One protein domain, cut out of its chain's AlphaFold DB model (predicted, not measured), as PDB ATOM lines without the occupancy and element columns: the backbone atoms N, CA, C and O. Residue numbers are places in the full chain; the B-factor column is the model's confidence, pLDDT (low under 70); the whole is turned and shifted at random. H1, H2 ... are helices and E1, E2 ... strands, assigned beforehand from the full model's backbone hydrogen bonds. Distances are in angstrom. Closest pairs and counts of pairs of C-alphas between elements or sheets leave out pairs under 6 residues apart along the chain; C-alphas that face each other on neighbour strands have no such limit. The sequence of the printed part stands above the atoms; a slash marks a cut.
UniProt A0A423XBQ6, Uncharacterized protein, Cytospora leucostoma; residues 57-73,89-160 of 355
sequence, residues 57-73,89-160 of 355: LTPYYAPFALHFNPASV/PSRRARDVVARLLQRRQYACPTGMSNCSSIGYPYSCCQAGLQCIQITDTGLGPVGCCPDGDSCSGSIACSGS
ATOM      1  N   LEU A  57     -50.528  10.271  31.859       62.69
ATOM      2  CA  LEU A  57     -49.789   9.009  31.870       62.69
ATOM      3  C   LEU A  57     -49.271   8.727  33.284       62.69
ATOM      4  O   LEU A  57     -48.516   9.527  33.846       62.69
ATOM      5  N   THR A  58     -49.660   7.590  33.851       71.06
ATOM      6  CA  THR A  58     -49.177   7.145  35.157       71.06
ATOM      7  C   THR A  58     -47.742   6.618  35.031       71.06
ATOM      8  O   THR A  58     -47.402   5.940  34.055       71.06
ATOM      9  N   PRO A  59     -46.842   6.949  35.972       74.25
ATOM     10  CA  PRO A  59     -45.501   6.386  35.961       74.25
ATOM     11  C   PRO A  59     -45.543   4.909  36.369       74.25
ATOM     12  O   PRO A  59     -46.413   4.484  37.131       74.25
ATOM     13  N   TYR A  60     -44.578   4.120  35.896       76.69
ATOM     14  CA  TYR A  60     -44.464   2.719  36.303       76.69
ATOM     15  C   TYR A  60     -44.090   2.612  37.781       76.69
ATOM     16  O   TYR A  60     -43.180   3.301  38.237       76.69
ATOM     17  N   TYR A  61     -44.708   1.690  38.511       79.19
ATOM     18  CA  TYR A  61     -44.265   1.333  39.856       79.19
ATOM     19  C   TYR A  61     -43.102   0.344  39.790       79.19
ATOM     20  O   TYR A  61     -43.058  -0.532  38.920       79.19
ATOM     21  N   ALA A  62     -42.157   0.477  40.723       77.25
ATOM     22  CA  ALA A  62     -41.060  -0.472  40.848       77.25
ATOM     23  C   ALA A  62     -41.606  -1.847  41.267       77.25
ATOM     24  O   ALA A  62     -42.354  -1.922  42.247       77.25
ATOM     25  N   PRO A  63     -41.239  -2.940  40.576       76.69
ATOM     26  CA  PRO A  63     -41.553  -4.271  41.063       76.69
ATOM     27  C   PRO A  63     -40.816  -4.505  42.378       76.69
ATOM     28  O   PRO A  63     -39.695  -4.030  42.584       76.69
ATOM     29  N   PHE A  64     -41.414  -5.307  43.254       71.69
ATOM     30  CA  PHE A  64     -40.689  -5.815  44.405       71.69
ATOM     31  C   PHE A  64     -39.619  -6.772  43.886       71.69
ATOM     32  O   PHE A  64     -39.896  -7.905  43.482       71.69
ATOM     33  N   ALA A  65     -38.385  -6.276  43.843       60.94
ATOM     34  CA  ALA A  65     -37.229  -7.074  43.493       60.94
ATOM     35  C   ALA A  65     -36.915  -7.998  44.671       60.94
ATOM     36  O   ALA A  65     -36.357  -7.581  45.687       60.94
ATOM     37  N   LEU A  66     -37.259  -9.278  44.537       58.50
ATOM     38  CA  LEU A  66     -36.675 -10.295  45.399       58.50
ATOM     39  C   LEU A  66     -35.174 -10.320  45.086       58.50
ATOM     40  O   LEU A  66     -34.784 -10.462  43.930       58.50
ATOM     41  N   HIS A  67     -34.334 -10.137  46.109       50.47
ATOM     42  CA  HIS A  67     -32.881  -9.899  46.020       50.47
ATOM     43  C   HIS A  67     -32.033 -11.014  45.360       50.47
ATOM     44  O   HIS A  67     -30.813 -11.038  45.510       50.47
ATOM     45  N   PHE A  68     -32.635 -11.931  44.609       51.00
ATOM     46  CA  PHE A  68     -31.961 -13.034  43.945       51.00
ATOM     47  C   PHE A  68     -32.467 -13.173  42.512       51.00
ATOM     48  O   PHE A  68     -33.444 -13.867  42.247       51.00
ATOM     49  N   ASN A  69     -31.763 -12.534  41.579       54.53
ATOM     50  CA  ASN A  69     -31.848 -12.897  40.172       54.53
ATOM     51  C   ASN A  69     -30.708 -13.885  39.865       54.53
ATOM     52  O   ASN A  69     -29.557 -13.458  39.789       54.53
ATOM     53  N   PRO A  70     -30.970 -15.192  39.696       50.41
ATOM     54  CA  PRO A  70     -29.922 -16.145  39.336       50.41
ATOM     55  C   PRO A  70     -29.340 -15.886  37.935       50.41
ATOM     56  O   PRO A  70     -28.237 -16.340  37.655       50.41
ATOM     57  N   ALA A  71     -30.031 -15.132  37.069       50.12
ATOM     58  CA  ALA A  71     -29.557 -14.830  35.719       50.12
ATOM     59  C   ALA A  71     -28.420 -13.793  35.679       50.12
ATOM     60  O   ALA A  71     -27.715 -13.711  34.680       50.12
ATOM     61  N   SER A  72     -28.197 -13.019  36.751       50.75
ATOM     62  CA  SER A  72     -27.067 -12.077  36.820       50.75
ATOM     63  C   SER A  72     -25.743 -12.731  37.230       50.75
ATOM     64  O   SER A  72     -24.709 -12.067  37.224       50.75
ATOM     65  N   VAL A  73     -25.757 -14.022  37.574       50.31
ATOM     66  CA  VAL A  73     -24.559 -14.798  37.937       50.31
ATOM     67  C   VAL A  73     -23.871 -15.392  36.701       50.31
ATOM     68  O   VAL A  73     -22.676 -15.663  36.730       50.31
ATOM     69  N   PRO A  89     -15.517 -15.649  48.314       63.38
ATOM     70  CA  PRO A  89     -16.428 -16.254  49.283       63.38
ATOM     71  C   PRO A  89     -17.855 -15.706  49.163       63.38
ATOM     72  O   PRO A  89     -18.817 -16.462  49.282       63.38
ATOM     73  N   SER A  90     -18.008 -14.409  48.874       65.88
ATOM     74  CA  SER A  90     -19.315 -13.767  48.698       65.88
ATOM     75  C   SER A  90     -20.022 -14.228  47.424       65.88
ATOM     76  O   SER A  90     -21.238 -14.400  47.450       65.88
ATOM     77  N   ARG A  91     -19.288 -14.477  46.328       63.66
ATOM     78  CA  ARG A  91     -19.854 -15.069  45.100       63.66
ATOM     79  C   ARG A  91     -20.355 -16.488  45.356       63.66
ATOM     80  O   ARG A  91     -21.527 -16.762  45.143       63.66
ATOM     81  N   ARG A  92     -19.526 -17.350  45.955       66.44
ATOM     82  CA  ARG A  92     -19.933 -18.727  46.294       66.44
ATOM     83  C   ARG A  92     -21.105 -18.765  47.278       66.44
ATOM     84  O   ARG A  92     -21.995 -19.596  47.131       66.44
ATOM     85  N   ALA A  93     -21.137 -17.864  48.263       64.00
ATOM     86  CA  ALA A  93     -22.262 -17.746  49.189       64.00
ATOM     87  C   ALA A  93     -23.554 -17.332  48.467       64.00
ATOM     88  O   ALA A  93     -24.605 -17.915  48.728       64.00
ATOM     89  N   ARG A  94     -23.480 -16.385  47.522       56.44
ATOM     90  CA  ARG A  94     -24.619 -15.992  46.678       56.44
ATOM     91  C   ARG A  94     -25.107 -17.140  45.806       56.44
ATOM     92  O   ARG A  94     -26.310 -17.359  45.765       56.44
ATOM     93  N   ASP A  95     -24.213 -17.912  45.199       60.34
ATOM     94  CA  ASP A  95     -24.583 -19.047  44.342       60.34
ATOM     95  C   ASP A  95     -25.259 -20.164  45.131       60.34
ATOM     96  O   ASP A  95     -26.255 -20.745  44.698       60.34
ATOM     97  N   VAL A  96     -24.735 -20.464  46.320       63.03
ATOM     98  CA  VAL A  96     -25.308 -21.470  47.217       63.03
ATOM     99  C   VAL A  96     -26.685 -21.022  47.697       63.03
ATOM    100  O   VAL A  96     -27.624 -21.814  47.640       63.03
ATOM    101  N   VAL A  97     -26.838 -19.755  48.094       61.81
ATOM    102  CA  VAL A  97     -28.136 -19.187  48.483       61.81
ATOM    103  C   VAL A  97     -29.098 -19.170  47.296       61.81
ATOM    104  O   VAL A  97     -30.228 -19.616  47.451       61.81
ATOM    105  N   ALA A  98     -28.660 -18.777  46.101       58.50
ATOM    106  CA  ALA A  98     -29.478 -18.794  44.893       58.50
ATOM    107  C   ALA A  98     -29.951 -20.212  44.546       58.50
ATOM    108  O   ALA A  98     -31.120 -20.389  44.228       58.50
ATOM    109  N   ARG A  99     -29.099 -21.239  44.675       58.91
ATOM    110  CA  ARG A  99     -29.462 -22.654  44.446       58.91
ATOM    111  C   ARG A  99     -30.366 -23.237  45.535       58.91
ATOM    112  O   ARG A  99     -31.238 -24.052  45.243       58.91
ATOM    113  N   LEU A 100     -30.180 -22.834  46.791       56.09
ATOM    114  CA  LEU A 100     -31.056 -23.211  47.907       56.09
ATOM    115  C   LEU A 100     -32.426 -22.537  47.799       56.09
ATOM    116  O   LEU A 100     -33.445 -23.174  48.062       56.09
ATOM    117  N   LEU A 101     -32.455 -21.278  47.369       55.66
ATOM    118  CA  LEU A 101     -33.675 -20.522  47.126       55.66
ATOM    119  C   LEU A 101     -34.339 -20.908  45.805       55.66
ATOM    120  O   LEU A 101     -35.550 -20.876  45.766       55.66
ATOM    121  N   GLN A 102     -33.620 -21.401  44.788       53.78
ATOM    122  CA  GLN A 102     -34.204 -22.042  43.593       53.78
ATOM    123  C   GLN A 102     -35.075 -23.252  43.936       53.78
ATOM    124  O   GLN A 102     -36.008 -23.562  43.200       53.78
ATOM    125  N   ARG A 103     -34.791 -23.936  45.054       49.66
ATOM    126  CA  ARG A 103     -35.638 -25.029  45.553       49.66
ATOM    127  C   ARG A 103     -36.875 -24.536  46.294       49.66
ATOM    128  O   ARG A 103     -37.828 -25.299  46.426       49.66
ATOM    129  N   ARG A 104     -36.885 -23.288  46.770       54.34
ATOM    130  CA  ARG A 104     -38.127 -22.623  47.152       54.34
ATOM    131  C   ARG A 104     -38.727 -22.134  45.845       54.34
ATOM    132  O   ARG A 104     -38.129 -21.328  45.151       54.34
ATOM    133  N   GLN A 105     -39.868 -22.682  45.454       57.66
ATOM    134  CA  GLN A 105     -40.621 -22.147  44.321       57.66
ATOM    135  C   GLN A 105     -40.746 -20.639  44.571       57.66
ATOM    136  O   GLN A 105     -41.328 -20.261  45.588       57.66
ATOM    137  N   TYR A 106     -40.070 -19.809  43.766       69.56
ATOM    138  CA  TYR A 106     -40.040 -18.357  43.939       69.56
ATOM    139  C   TYR A 106     -41.457 -17.844  43.693       69.56
ATOM    140  O   TYR A 106     -41.843 -17.519  42.574       69.56
ATOM    141  N   ALA A 107     -42.260 -17.890  44.744       76.19
ATOM    142  CA  ALA A 107     -43.630 -17.448  44.754       76.19
ATOM    143  C   ALA A 107     -43.636 -16.034  45.316       76.19
ATOM    144  O   ALA A 107     -43.056 -15.771  46.375       76.19
ATOM    145  N   CYS A 108     -44.283 -15.126  44.594       84.62
ATOM    146  CA  CYS A 108     -44.601 -13.820  45.136       84.62
ATOM    147  C   CYS A 108     -45.455 -13.995  46.404       84.62
ATOM    148  O   CYS A 108     -46.244 -14.945  46.480       84.62
ATOM    149  N   PRO A 109     -45.289 -13.129  47.417       84.75
ATOM    150  CA  PRO A 109     -46.105 -13.196  48.621       84.75
ATOM    151  C   PRO A 109     -47.593 -13.005  48.285       84.75
ATOM    152  O   PRO A 109     -47.956 -12.513  47.214       84.75
ATOM    153  N   THR A 110     -48.473 -13.397  49.206       83.25
ATOM    154  CA  THR A 110     -49.923 -13.198  49.062       83.25
ATOM    155  C   THR A 110     -50.247 -11.738  48.747       83.25
ATOM    156  O   THR A 110     -49.753 -10.837  49.421       83.25
ATOM    157  N   GLY A 111     -51.083 -11.514  47.729       84.69
ATOM    158  CA  GLY A 111     -51.409 -10.170  47.241       84.69
ATOM    159  C   GLY A 111     -50.477  -9.643  46.144       84.69
ATOM    160  O   GLY A 111     -50.591  -8.476  45.776       84.69
ATOM    161  N   MET A 112     -49.583 -10.477  45.600       89.88
ATOM    162  CA  MET A 112     -48.714 -10.135  44.472       89.88
ATOM    163  C   MET A 112     -48.786 -11.172  43.344       89.88
ATOM    164  O   MET A 112     -48.938 -12.370  43.582       89.88
ATOM    165  N   SER A 113     -48.643 -10.708  42.106       88.62
ATOM    166  CA  SER A 113     -48.560 -11.508  40.885       88.62
ATOM    167  C   SER A 113     -47.109 -11.595  40.406       88.62
ATOM    168  O   SER A 113     -46.343 -10.635  40.503       88.62
ATOM    169  N   ASN A 114     -46.706 -12.765  39.900       90.12
ATOM    170  CA  ASN A 114     -45.387 -12.917  39.287       90.12
ATOM    171  C   ASN A 114     -45.397 -12.403  37.841       90.12
ATOM    172  O   ASN A 114     -46.397 -12.507  37.132       90.12
ATOM    173  N   CYS A 115     -44.251 -11.909  37.380       90.25
ATOM    174  CA  CYS A 115     -44.064 -11.443  36.007       90.25
ATOM    175  C   CYS A 115     -43.537 -12.544  35.072       90.25
ATOM    176  O   CYS A 115     -42.806 -12.277  34.115       90.25
ATOM    177  N   SER A 116     -43.904 -13.806  35.327       87.44
ATOM    178  CA  SER A 116     -43.481 -14.936  34.485       87.44
ATOM    179  C   SER A 116     -44.003 -14.834  33.046       87.44
ATOM    180  O   SER A 116     -43.333 -15.301  32.127       87.44
ATOM    181  N   SER A 117     -45.134 -14.151  32.838       87.44
ATOM    182  CA  SER A 117     -45.743 -13.894  31.526       87.44
ATOM    183  C   SER A 117     -44.838 -13.124  30.561       87.44
ATOM    184  O   SER A 117     -44.924 -13.331  29.354       87.44
ATOM    185  N   ILE A 118     -43.947 -12.279  31.086       87.50
ATOM    186  CA  ILE A 118     -42.980 -11.485  30.313       87.50
ATOM    187  C   ILE A 118     -41.544 -12.023  30.432       87.50
ATOM    188  O   ILE A 118     -40.592 -11.338  30.073       87.50
ATOM    189  N   GLY A 119     -41.365 -13.243  30.950       86.69
ATOM    190  CA  GLY A 119     -40.048 -13.875  31.092       86.69
ATOM    191  C   GLY A 119     -39.259 -13.455  32.336       86.69
ATOM    192  O   GLY A 119     -38.090 -13.815  32.461       86.69
ATOM    193  N   TYR A 120     -39.892 -12.757  33.285       86.88
ATOM    194  CA  TYR A 120     -39.274 -12.319  34.540       86.88
ATOM    195  C   TYR A 120     -39.970 -12.963  35.752       86.88
ATOM    196  O   TYR A 120     -40.644 -12.284  36.528       86.88
ATOM    197  N   PRO A 121     -39.819 -14.286  35.959       84.56
ATOM    198  CA  PRO A 121     -40.530 -15.019  37.012       84.56
ATOM    199  C   PRO A 121     -40.123 -14.613  38.436       84.56
ATOM    200  O   PRO A 121     -40.819 -14.955  39.386       84.56
ATOM    201  N   TYR A 122     -39.007 -13.893  38.586       83.38
ATOM    202  CA  TYR A 122     -38.469 -13.437  39.872       83.38
ATOM    203  C   TYR A 122     -38.875 -11.998  40.230       83.38
ATOM    204  O   TYR A 122     -38.445 -11.479  41.260       83.38
ATOM    205  N   SER A 123     -39.683 -11.351  39.387       87.62
ATOM    206  CA  SER A 123     -40.234 -10.018  39.628       87.62
ATOM    207  C   SER A 123     -41.696 -10.128  40.047       87.62
ATOM    208  O   SER A 123     -42.461 -10.878  39.437       87.62
ATOM    209  N   CYS A 124     -42.071  -9.378  41.085       90.94
ATOM    210  CA  CYS A 124     -43.413  -9.393  41.655       90.94
ATOM    211  C   CYS A 124     -44.059  -8.007  41.577       90.94
ATOM    212  O   CYS A 124     -43.472  -7.021  42.028       90.94
ATOM    213  N   CYS A 125     -45.280  -7.956  41.048       91.50
ATOM    214  CA  CYS A 125     -46.147  -6.783  41.062       91.50
ATOM    215  C   CYS A 125     -47.287  -6.981  42.063       91.50
ATOM    216  O   CYS A 125     -47.656  -8.108  42.381       91.50
ATOM    217  N   GLN A 126     -47.850  -5.894  42.586       89.62
ATOM    218  CA  GLN A 126     -49.040  -5.971  43.434       89.62
ATOM    219  C   GLN A 126     -50.246  -6.490  42.633       89.62
ATOM    220  O   GLN A 126     -50.335  -6.276  41.426       89.62
ATOM    221  N   ALA A 127     -51.170  -7.192  43.290       85.50
ATOM    222  CA  ALA A 127     -52.416  -7.621  42.660       85.50
ATOM    223  C   ALA A 127     -53.196  -6.409  42.111       85.50
ATOM    224  O   ALA A 127     -53.317  -5.396  42.798       85.50
ATOM    225  N   GLY A 128     -53.714  -6.523  40.883       83.38
ATOM    226  CA  GLY A 128     -54.330  -5.410  40.144       83.38
ATOM    227  C   GLY A 128     -53.342  -4.556  39.336       83.38
ATOM    228  O   GLY A 128     -53.730  -3.529  38.780       83.38
ATOM    229  N   LEU A 129     -52.062  -4.951  39.301       88.88
ATOM    230  CA  LEU A 129     -51.053  -4.378  38.416       88.88
ATOM    231  C   LEU A 129     -50.590  -5.411  37.377       88.88
ATOM    232  O   LEU A 129     -50.279  -6.565  37.701       88.88
ATOM    233  N   GLN A 130     -50.435  -4.950  36.143       89.88
ATOM    234  CA  GLN A 130     -49.857  -5.662  35.021       89.88
ATOM    235  C   GLN A 130     -48.337  -5.467  34.960       89.88
ATOM    236  O   GLN A 130     -47.818  -4.352  35.055       89.88
ATOM    237  N   CYS A 131     -47.613  -6.565  34.738       91.00
ATOM    238  CA  CYS A 131     -46.181  -6.533  34.459       91.00
ATOM    239  C   CYS A 131     -45.915  -6.062  33.026       91.00
ATOM    240  O   CYS A 131     -46.436  -6.644  32.071       91.00
ATOM    241  N   ILE A 132     -45.049  -5.063  32.869       89.56
ATOM    242  CA  ILE A 132     -44.645  -4.510  31.575       89.56
ATOM    243  C   ILE A 132     -43.121  -4.514  31.487       89.56
ATOM    244  O   ILE A 132     -42.423  -4.209  32.455       89.56
ATOM    245  N   GLN A 133     -42.598  -4.869  30.313       88.94
ATOM    246  CA  GLN A 133     -41.174  -4.757  30.035       88.94
ATOM    247  C   GLN A 133     -40.830  -3.308  29.690       88.94
ATOM    248  O   GLN A 133     -41.418  -2.711  28.789       88.94
ATOM    249  N   ILE A 134     -39.858  -2.754  30.399       86.56
ATOM    250  CA  ILE A 134     -39.407  -1.372  30.259       86.56
ATOM    251  C   ILE A 134     -37.902  -1.331  30.017       86.56
ATOM    252  O   ILE A 134     -37.183  -2.311  30.220       86.56
ATOM    253  N   THR A 135     -37.414  -0.178  29.564       82.75
ATOM    254  CA  THR A 135     -35.969   0.037  29.450       82.75
ATOM    255  C   THR A 135     -35.366   0.068  30.850       82.75
ATOM    256  O   THR A 135     -35.857   0.795  31.710       82.75
ATOM    257  N   ASP A 136     -34.314  -0.717  31.074       78.94
ATOM    258  CA  ASP A 136     -33.657  -0.794  32.376       78.94
ATOM    259  C   ASP A 136     -33.024   0.559  32.740       78.94
ATOM    260  O   ASP A 136     -32.048   0.998  32.128       78.94
ATOM    261  N   THR A 137     -33.591   1.228  33.743       75.12
ATOM    262  CA  THR A 137     -33.066   2.483  34.302       75.12
ATOM    263  C   THR A 137     -32.127   2.248  35.492       75.12
ATOM    264  O   THR A 137     -31.867   3.170  36.263       75.12
ATOM    265  N   GLY A 138     -31.641   1.018  35.685       75.12
ATOM    266  CA  GLY A 138     -30.843   0.592  36.840       75.12
ATOM    267  C   GLY A 138     -31.672   0.026  37.999       75.12
ATOM    268  O   GLY A 138     -31.110  -0.338  39.030       75.12
ATOM    269  N   LEU A 139     -32.994  -0.055  37.831       71.75
ATOM    270  CA  LEU A 139     -33.938  -0.687  38.762       71.75
ATOM    271  C   LEU A 139     -34.488  -2.016  38.216       71.75
ATOM    272  O   LEU A 139     -35.248  -2.699  38.900       71.75
ATOM    273  N   GLY A 140     -34.073  -2.400  37.008       80.75
ATOM    274  CA  GLY A 140     -34.497  -3.605  36.322       80.75
ATOM    275  C   GLY A 140     -35.391  -3.320  35.108       80.75
ATOM    276  O   GLY A 140     -35.977  -2.245  34.983       80.75
ATOM    277  N   PRO A 141     -35.520  -4.303  34.203       86.06
ATOM    278  CA  PRO A 141     -36.284  -4.184  32.959       86.06
ATOM    279  C   PRO A 141     -37.797  -4.425  33.125       86.06
ATOM    280  O   PRO A 141     -38.496  -4.631  32.135       86.06
ATOM    281  N   VAL A 142     -38.314  -4.456  34.358       88.88
ATOM    282  CA  VAL A 142     -39.725  -4.748  34.661       88.88
ATOM    283  C   VAL A 142     -40.338  -3.572  35.407       88.88
ATOM    284  O   VAL A 142     -39.758  -3.101  36.381       88.88
ATOM    285  N   GLY A 143     -41.513  -3.130  34.971       89.94
ATOM    286  CA  GLY A 143     -42.354  -2.151  35.657       89.94
ATOM    287  C   GLY A 143     -43.751  -2.715  35.915       89.94
ATOM    288  O   GLY A 143     -44.226  -3.570  35.167       89.94
ATOM    289  N   CYS A 144     -44.408  -2.233  36.967       91.31
ATOM    290  CA  CYS A 144     -45.793  -2.572  37.287       91.31
ATOM    291  C   CYS A 144     -46.709  -1.399  36.917       91.31
ATOM    292  O   CYS A 144     -46.449  -0.264  37.320       91.31
ATOM    293  N   CYS A 145     -47.771  -1.665  36.163       91.94
ATOM    294  CA  CYS A 145     -48.744  -0.666  35.719       91.94
ATOM    295  C   CYS A 145     -50.158  -1.065  36.155       91.94
ATOM    296  O   CYS A 145     -50.449  -2.254  36.096       91.94
ATOM    297  N   PRO A 146     -51.033  -0.147  36.590       88.50
ATOM    298  CA  PRO A 146     -52.418  -0.490  36.902       88.50
ATOM    299  C   PRO A 146     -53.148  -1.105  35.708       88.50
ATOM    300  O   PRO A 146     -52.963  -0.679  34.566       88.50
ATOM    301  N   ASP A 147     -53.979  -2.111  35.973       82.44
ATOM    302  CA  ASP A 147     -54.770  -2.763  34.932       82.44
ATOM    303  C   ASP A 147     -55.713  -1.750  34.256       82.44
ATOM    304  O   ASP A 147     -56.577  -1.158  34.900       82.44
ATOM    305  N   GLY A 148     -55.565  -1.568  32.940       76.00
ATOM    306  CA  GLY A 148     -56.392  -0.652  32.143       76.00
ATOM    307  C   GLY A 148     -55.813   0.754  31.954       76.00
ATOM    308  O   GLY A 148     -56.322   1.491  31.108       76.00
ATOM    309  N   ASP A 149     -54.723   1.093  32.645       78.00
ATOM    310  CA  ASP A 149     -54.021   2.359  32.452       78.00
ATOM    311  C   ASP A 149     -52.895   2.236  31.422       78.00
ATOM    312  O   ASP A 149     -52.242   1.204  31.259       78.00
ATOM    313  N   SER A 150     -52.634   3.335  30.714       79.31
ATOM    314  CA  SER A 150     -51.428   3.469  29.898       79.31
ATOM    315  C   SER A 150     -50.337   4.116  30.737       79.31
ATOM    316  O   SER A 150     -50.330   5.333  30.915       79.31
ATOM    317  N   CYS A 151     -49.407   3.306  31.240       81.94
ATOM    318  CA  CYS A 151     -48.211   3.827  31.891       81.94
ATOM    319  C   CYS A 151     -47.140   4.181  30.858       81.94
ATOM    320  O   CYS A 151     -46.954   3.472  29.866       81.94
ATOM    321  N   SER A 152     -46.398   5.259  31.101       72.69
ATOM    322  CA  SER A 152     -45.215   5.610  30.309       72.69
ATOM    323  C   SER A 152     -44.173   6.320  31.171       72.69
ATOM    324  O   SER A 152     -44.480   6.831  32.246       72.69
ATOM    325  N   GLY A 153     -42.928   6.365  30.696       70.06
ATOM    326  CA  GLY A 153     -41.825   7.028  31.394       70.06
ATOM    327  C   GLY A 153     -40.924   6.073  32.178       70.06
ATOM    328  O   GLY A 153     -40.835   4.886  31.878       70.06
ATOM    329  N   SER A 154     -40.182   6.613  33.142       67.94
ATOM    330  CA  SER A 154     -39.284   5.847  34.014       67.94
ATOM    331  C   SER A 154     -40.027   5.272  35.219       67.94
ATOM    332  O   SER A 154     -41.067   5.794  35.615       67.94
ATOM    333  N   ILE A 155     -39.466   4.230  35.839       69.38
ATOM    334  CA  ILE A 155     -39.981   3.686  37.100       69.38
ATOM    335  C   ILE A 155     -39.993   4.787  38.164       69.38
ATOM    336  O   ILE A 155     -38.939   5.306  38.539       69.38
ATOM    337  N   ALA A 156     -41.175   5.133  38.666       62.69
ATOM    338  CA  ALA A 156     -41.320   5.924  39.870       62.69
ATOM    339  C   ALA A 156     -41.100   5.017  41.083       62.69
ATOM    340  O   ALA A 156     -41.870   4.099  41.369       62.69
ATOM    341  N   CYS A 157     -40.042   5.307  41.836       49.41
ATOM    342  CA  CYS A 157     -39.967   4.876  43.220       49.41
ATOM    343  C   CYS A 157     -41.011   5.688  43.990       49.41
ATOM    344  O   CYS A 157     -40.827   6.889  44.195       49.41
ATOM    345  N   SER A 158     -42.105   5.064  44.421       47.81
ATOM    346  CA  SER A 158     -43.009   5.652  45.412       47.81
ATOM    347  C   SER A 158     -42.274   5.753  46.755       47.81
ATOM    348  O   SER A 158     -42.378   4.907  47.635       47.81
ATOM    349  N   GLY A 159     -41.458   6.799  46.861       40.78
ATOM    350  CA  GLY A 159     -40.642   7.156  48.018       40.78
ATOM    351  C   GLY A 159     -40.114   8.595  47.979       40.78
ATOM    352  O   GLY A 159     -39.506   9.037  48.947       40.78
ATOM    353  N   SER A 160     -40.361   9.359  46.911       33.97
ATOM    354  CA  SER A 160     -40.080  10.796  46.865       33.97
ATOM    355  C   SER A 160     -41.373  11.567  46.626       33.97
ATOM    356  O   SER A 160     -41.894  11.556  45.520       33.97
TER     357      SER A 160
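What this domain is: This is residues 57 to 73 and 89 to 160 of the 355 residues of an uncharacterized protein of Cytospora leucostoma (UniProt A0A423XBQ6). Three small two-stranded pieces make the strand body, with the hairpin E4 and E5 in the middle, the hairpin E2 and E3 to one side of it and the parallel pair E1 and E6 to the other. The single helix H1 lies well off from these strands, toward one end of the long axis, and the unnamed stretch of residues 62 to 73 runs from E1 toward it. The printed part has 89 residues with one named helix and six named strands, in the order E1 H1 E2 E3 E4 E5 E6, in a mixed class of helices and strands. The whole is compact by its radius of gyration of the C-alphas, 14.0 A, yet elongated in outline, spanning 45 by 25 by 24 A.

Where its parts are: Begin at E3, residues 120 to 126, the longest strand by residues: find C-alpha 120 at (-39.274, -12.319, 34.540) and follow it over 14.7 A to C-alpha 126. Before it comes E2, residues 112 to 115. After it come E4, residues 129 to 133, 13.0 A long, and E5, residues 142 to 146, 13.6 A long. E1 is residues 58 to 61, and E6, residues 151 to 156, ends at C-alpha 156 at (-41.320, 5.924, 39.870). For H1, residues 89 to 102, start at C-alpha 89 at (-16.428, -16.254, 49.283); it runs 19.5 A.

How they stand to each other: E2 and E3 form an antiparallel hairpin at 147 degrees; look for N 113 and O 125, 2.8 A apart and within hydrogen-bond range. Residues 64 to 65 pair antiparallel with residues 123 to 124 of E3. The closest C-alphas of E3 and E5 are those of Cys 125 and Cys 144, at 5.7 A. E4 and E5 form the second antiparallel hairpin, at 145 degrees, with N 130 and O 145 within hydrogen-bond range at 2.7 A. From E5 look to E1, where the closest C-alphas, those of Tyr 61 and Cys 144, are 4.9 A apart. E1 and E6 are parallel at 47 degrees, with N 156 and O 60 within hydrogen-bond range at 2.7 A. E1 and E4 are near each other, while E1 and E3 are only just apart, at 8.4 A. H1 is apart from E3, E4, E5 and E6, and every O i to N i+4 pair in it is within hydrogen-bond range.

The domain as a whole: The two C-alphas farthest apart are those of Pro 89 and Gly 148, at 46.2 A. Residues 74 to 88 are not printed; C-alphas 73 and 89 are 14.0 A apart across this cut. Of the links that are printed whole, none is long. The mean pLDDT of the printed part is 73.0, and you will find values under 70 at residue 57 and residues 65 to 73, 89 to 106 and 154 to 160.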